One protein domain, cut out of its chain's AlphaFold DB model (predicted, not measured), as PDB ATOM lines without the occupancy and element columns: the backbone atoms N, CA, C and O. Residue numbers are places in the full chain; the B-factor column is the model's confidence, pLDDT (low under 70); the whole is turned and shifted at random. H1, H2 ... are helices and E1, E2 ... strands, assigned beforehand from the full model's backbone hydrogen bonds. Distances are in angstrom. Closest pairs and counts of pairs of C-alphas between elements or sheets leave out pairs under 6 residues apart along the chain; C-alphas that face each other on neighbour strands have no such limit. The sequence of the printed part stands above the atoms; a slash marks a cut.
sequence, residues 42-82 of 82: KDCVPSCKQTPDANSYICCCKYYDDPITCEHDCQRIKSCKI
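What this domain is: This is residues 42 to 82 of the 82 residues of an uncharacterized protein of Helianthus annuus (UniProt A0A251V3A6). There is little regular structure here: one helix, H1, packs on a tiny hairpin of two strands, E1 and E2, and a short pairing ties the long unnamed stretch 42 to 56 to E1. The printed part has 41 residues, only 16 of them in named elements, in the order E1 E2 H1, class mixed; the sheet, E1 - E2, is antiparallel. It is compact, radius of gyration of the C-alphas 9.6 A, spanning 26 by 17 by 14 A.

How they stand to each other: Look first at residues 49 to 50, paired antiparallel with 57 to 58 of E1, residues 57 to 59. A tight link leads to E2, residues 62 to 64, at 148 degrees to E1; N 57 and O 64 are 2.7 A apart, within hydrogen-bond range. After another tight link, H1, residues 67 to 76, has every O i to N i+4 pair within range. Its closest C-alphas to E1 are Cys 74 and Cys 59, 5.8 A.

Where its parts are: Find C-alpha 57 at (179.875, 257.409, 280.227), where E1 begins. H1 runs 14.2 A to C-alpha 76 at (171.270, 268.792, 273.888).

The domain as a whole: The printed part has no cut. Confidence is under 70 at residues 42 to 46, 53 to 54 and 78 to 82.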
ATOM      1  N   LYS A  42     186.286 275.808 271.412       47.09
ATOM      2  CA  LYS A  42     185.191 274.934 270.974       47.09
ATOM      3  C   LYS A  42     185.147 273.629 271.790       47.09
ATOM      4  O   LYS A  42     184.215 272.858 271.648       47.09
ATOM      5  N   ASP A  43     186.116 273.403 272.669       47.12
ATOM      6  CA  ASP A  43     186.235 272.267 273.579       47.12
ATOM      7  C   ASP A  43     185.393 272.373 274.860       47.12
ATOM      8  O   ASP A  43     185.444 271.482 275.701       47.12
ATOM      9  N   CYS A  44     184.552 273.402 274.995       51.38
ATOM     10  CA  CYS A  44     183.368 273.319 275.858       51.38
ATOM     11  C   CYS A  44     182.149 272.746 275.114       51.38
ATOM     12  O   CYS A  44     181.015 272.962 275.544       51.38
ATOM     13  N   VAL A  45     182.355 272.035 273.996       57.12
ATOM     14  CA  VAL A  45     181.308 271.204 273.400       57.12
ATOM     15  C   VAL A  45     181.127 269.973 274.294       57.12
ATOM     16  O   VAL A  45     182.043 269.155 274.403       57.12
ATOM     17  N   PRO A  46     179.972 269.836 274.961       63.38
ATOM     18  CA  PRO A  46     179.651 268.642 275.723       63.38
ATOM     19  C   PRO A  46     179.725 267.419 274.811       63.38
ATOM     20  O   PRO A  46     178.961 267.272 273.860       63.38
ATOM     21  N   SER A  47     180.680 266.542 275.108       71.94
ATOM     22  CA  SER A  47     180.865 265.271 274.423       71.94
ATOM     23  C   SER A  47     180.826 264.140 275.438       71.94
ATOM     24  O   SER A  47     181.340 264.266 276.553       71.94
ATOM     25  N   CYS A  48     180.180 263.050 275.042       79.31
ATOM     26  CA  CYS A  48     180.080 261.855 275.848       79.31
ATOM     27  C   CYS A  48     181.435 261.135 275.877       79.31
ATOM     28  O   CYS A  48     181.969 260.775 274.828       79.31
ATOM     29  N   LYS A  49     182.004 260.925 277.067       82.00
ATOM     30  CA  LYS A  49     183.287 260.224 277.235       82.00
ATOM     31  C   LYS A  49     183.113 258.990 278.100       82.00
ATOM     32  O   LYS A  49     182.431 259.055 279.109       82.00
ATOM     33  N   GLN A  50     183.750 257.882 277.746       82.12
ATOM     34  CA  GLN A  50     183.763 256.704 278.607       82.12
ATOM     35  C   GLN A  50     184.685 256.943 279.809       82.12
ATOM     36  O   GLN A  50     185.777 257.498 279.652       82.12
ATOM     37  N   THR A  51     184.244 256.559 281.006       79.31
ATOM     38  CA  THR A  51     185.082 256.640 282.206       79.31
ATOM     39  C   THR A  51     186.054 255.458 282.260       79.31
ATOM     40  O   THR A  51     185.728 254.375 281.776       79.31
ATOM     41  N   PRO A  52     187.267 255.642 282.808       71.31
ATOM     42  CA  PRO A  52     188.281 254.588 282.825       71.31
ATOM     43  C   PRO A  52     187.961 253.439 283.795       71.31
ATOM     44  O   PRO A  52     188.443 252.328 283.589       71.31
ATOM     45  N   ASP A  53     187.154 253.691 284.829       66.44
ATOM     46  CA  ASP A  53     186.978 252.770 285.964       66.44
ATOM     47  C   ASP A  53     185.660 251.983 285.943       66.44
ATOM     48  O   ASP A  53     185.501 250.987 286.649       66.44
ATOM     49  N   ALA A  54     184.702 252.402 285.125       61.75
ATOM     50  CA  ALA A  54     183.432 251.722 284.951       61.75
ATOM     51  C   ALA A  54     183.013 251.909 283.498       61.75
ATOM     52  O   ALA A  54     183.210 252.985 282.945       61.75
ATOM     53  N   ASN A  55     182.374 250.913 282.885       73.94
ATOM     54  CA  ASN A  55     181.747 251.028 281.558       73.94
ATOM     55  C   ASN A  55     180.618 252.093 281.492       73.94
ATOM     56  O   ASN A  55     179.716 251.990 280.672       73.94
ATOM     57  N   SER A  56     180.638 253.099 282.361       82.06
ATOM     58  CA  SER A  56     179.808 254.280 282.339       82.06
ATOM     59  C   SER A  56     180.439 255.377 281.487       82.06
ATOM     60  O   SER A  56     181.646 255.436 281.226       82.06
ATOM     61  N   TYR A  57     179.575 256.276 281.061       83.69
ATOM     62  CA  TYR A  57     179.875 257.409 280.227       83.69
ATOM     63  C   TYR A  57     179.574 258.693 280.991       83.69
ATOM     64  O   TYR A  57     178.624 258.757 281.768       83.69
ATOM     65  N   ILE A  58     180.379 259.727 280.779       82.19
ATOM     66  CA  ILE A  58     180.264 261.014 281.446       82.19
ATOM     67  C   ILE A  58     180.017 262.133 280.439       82.19
ATOM     68  O   ILE A  58     180.675 262.228 279.400       82.19
ATOM     69  N   CYS A  59     179.077 263.007 280.786       82.69
ATOM     70  CA  CYS A  59     178.774 264.241 280.074       82.69
ATOM     71  C   CYS A  59     178.474 265.354 281.089       82.69
ATOM     72  O   CYS A  59     177.560 265.207 281.899       82.69
ATOM     73  N   CYS A  60     179.228 266.462 281.077       76.62
ATOM     74  CA  CYS A  60     179.068 267.595 282.010       76.62
ATOM     75  C   CYS A  60     178.826 267.182 283.482       76.62
ATOM     76  O   CYS A  60     177.860 267.629 284.101       76.62
ATOM     77  N   CYS A  61     179.666 266.299 284.031       75.69
ATOM     78  CA  CYS A  61     179.570 265.784 285.409       75.69
ATOM     79  C   CYS A  61     178.375 264.857 285.709       75.69
ATOM     80  O   CYS A  61     178.181 264.476 286.864       75.69
ATOM     81  N   LYS A  62     177.590 264.451 284.702       79.81
ATOM     82  CA  LYS A  62     176.575 263.396 284.829       79.81
ATOM     83  C   LYS A  62     177.090 262.072 284.284       79.81
ATOM     84  O   LYS A  62     177.686 262.057 283.210       79.81
ATOM     85  N   TYR A  63     176.809 260.995 285.010       83.62
ATOM     86  CA  TYR A  63     177.133 259.626 284.623       83.62
ATOM     87  C   TYR A  63     175.931 258.951 283.960       83.62
ATOM     88  O   TYR A  63     174.790 259.175 284.365       83.62
ATOM     89  N   TYR A  64     176.213 258.118 282.970       85.56
ATOM     90  CA  TYR A  64     175.249 257.350 282.194       85.56
ATOM     91  C   TYR A  64     175.786 255.934 282.013       85.56
ATOM     92  O   TYR A  64     176.974 255.754 281.768       85.56
ATOM     93  N   ASP A  65     174.920 254.932 282.084       87.19
ATOM     94  CA  ASP A  65     175.310 253.539 281.831       87.19
ATOM     95  C   ASP A  65     175.319 253.192 280.332       87.19
ATOM     96  O   ASP A  65     175.906 252.196 279.921       87.19
ATOM     97  N   ASP A  66     174.681 254.028 279.507       85.50
ATOM     98  CA  ASP A  66     174.491 253.807 278.078       85.50
ATOM     99  C   ASP A  66     175.101 254.953 277.238       85.50
ATOM    100  O   ASP A  66     174.838 256.133 277.517       85.50
ATOM    101  N   PRO A  67     175.892 254.635 276.193       83.88
ATOM    102  CA  PRO A  67     176.551 255.639 275.359       83.88
ATOM    103  C   PRO A  67     175.568 256.484 274.550       83.88
ATOM    104  O   PRO A  67     175.795 257.680 274.377       83.88
ATOM    105  N   ILE A  68     174.477 255.887 274.062       84.75
ATOM    106  CA  ILE A  68     173.519 256.556 273.170       84.75
ATOM    107  C   ILE A  68     172.784 257.652 273.942       84.75
ATOM    108  O   ILE A  68     172.655 258.786 273.478       84.75
ATOM    109  N   THR A  69     172.350 257.321 275.155       85.69
ATOM    110  CA  THR A  69     171.683 258.248 276.072       85.69
ATOM    111  C   THR A  69     172.609 259.404 276.442       85.69
ATOM    112  O   THR A  69     172.215 260.569 276.388       85.69
ATOM    113  N   CYS A  70     173.865 259.083 276.752       83.25
ATOM    114  CA  CYS A  70     174.883 260.069 277.074       83.25
ATOM    115  C   CYS A  70     175.173 261.016 275.905       83.25
ATOM    116  O   CYS A  70     175.255 262.226 276.110       83.25
ATOM    117  N   GLU A  71     175.289 260.503 274.678       84.69
ATOM    118  CA  GLU A  71     175.544 261.314 273.489       84.69
ATOM    119  C   GLU A  71     174.361 262.230 273.158       84.69
ATOM    120  O   GLU A  71     174.559 263.424 272.920       84.69
ATOM    121  N   HIS A  72     173.133 261.716 273.232       84.06
ATOM    122  CA  HIS A  72     171.922 262.504 273.011       84.06
ATOM    123  C   HIS A  72     171.787 263.652 274.026       84.06
ATOM    124  O   HIS A  72     171.481 264.790 273.653       84.06
ATOM    125  N   ASP A  73     172.055 263.383 275.303       82.00
ATOM    126  CA  ASP A  73     172.003 264.413 276.339       82.00
ATOM    127  C   ASP A  73     173.157 265.412 276.215       82.00
ATOM    128  O   ASP A  73     172.940 266.614 276.385       82.00
ATOM    129  N   CYS A  74     174.351 264.960 275.829       79.75
ATOM    130  CA  CYS A  74     175.474 265.854 275.557       79.75
ATOM    131  C   CYS A  74     175.197 266.785 274.378       79.75
ATOM    132  O   CYS A  74     175.399 267.986 274.507       79.75
ATOM    133  N   GLN A  75     174.632 266.285 273.279       79.62
ATOM    134  CA  GLN A  75     174.270 267.118 272.126       79.62
ATOM    135  C   GLN A  75     173.165 268.139 272.441       79.62
ATOM    136  O   GLN A  75     173.092 269.197 271.811       79.62
ATOM    137  N   ARG A  76     172.296 267.848 273.416       78.62
ATOM    138  CA  ARG A  76     171.270 268.792 273.888       78.62
ATOM    139  C   ARG A  76     171.834 269.909 274.755       78.62
ATOM    140  O   ARG A  76     171.234 270.987 274.826       78.62
ATOM    141  N   ILE A  77     172.952 269.673 275.432       71.62
ATOM    142  CA  ILE A  77     173.585 270.674 276.281       71.62
ATOM    143  C   ILE A  77     174.393 271.615 275.378       71.62
ATOM    144  O   ILE A  77     175.161 271.196 274.525       71.62
ATOM    145  N   LYS A  78     174.195 272.927 275.532       63.78
ATOM    146  CA  LYS A  78     174.939 273.929 274.745       63.78
ATOM    147  C   LYS A  78     176.290 274.279 275.365       63.78
ATOM    148  O   LYS A  78     177.187 274.723 274.660       63.78
ATOM    149  N   SER A  79     176.414 274.112 276.677       63.12
ATOM    150  CA  SER A  79     177.649 274.306 277.427       63.12
ATOM    151  C   SER A  79     177.552 273.618 278.786       63.12
ATOM    152  O   SER A  79     176.501 273.642 279.435       63.12
ATOM    153  N   CYS A  80     178.651 273.012 279.233       62.12
ATOM    154  CA  CYS A  80     178.762 272.555 280.612       62.12
ATOM    155  C   CYS A  80     178.955 273.787 281.507       62.12
ATOM    156  O   CYS A  80     179.998 274.435 281.453       62.12
ATOM    157  N   LYS A  81     177.946 274.142 282.311       55.00
ATOM    158  CA  LYS A  81     178.144 275.094 283.410       55.00
ATOM    159  C   LYS A  81     178.830 274.345 284.552       55.00
ATOM    160  O   LYS A  81     178.251 273.395 285.070       55.00
ATOM    161  N   ILE A  82     180.059 274.755 284.860       51.41
ATOM    162  CA  ILE A  82     180.828 274.338 286.042       51.41
ATOM    163  C   ILE A  82     180.338 275.142 287.244       51.41
ATOM    164  O   ILE A  82     180.097 276.359 287.060       51.41
TER     165      ILE A  82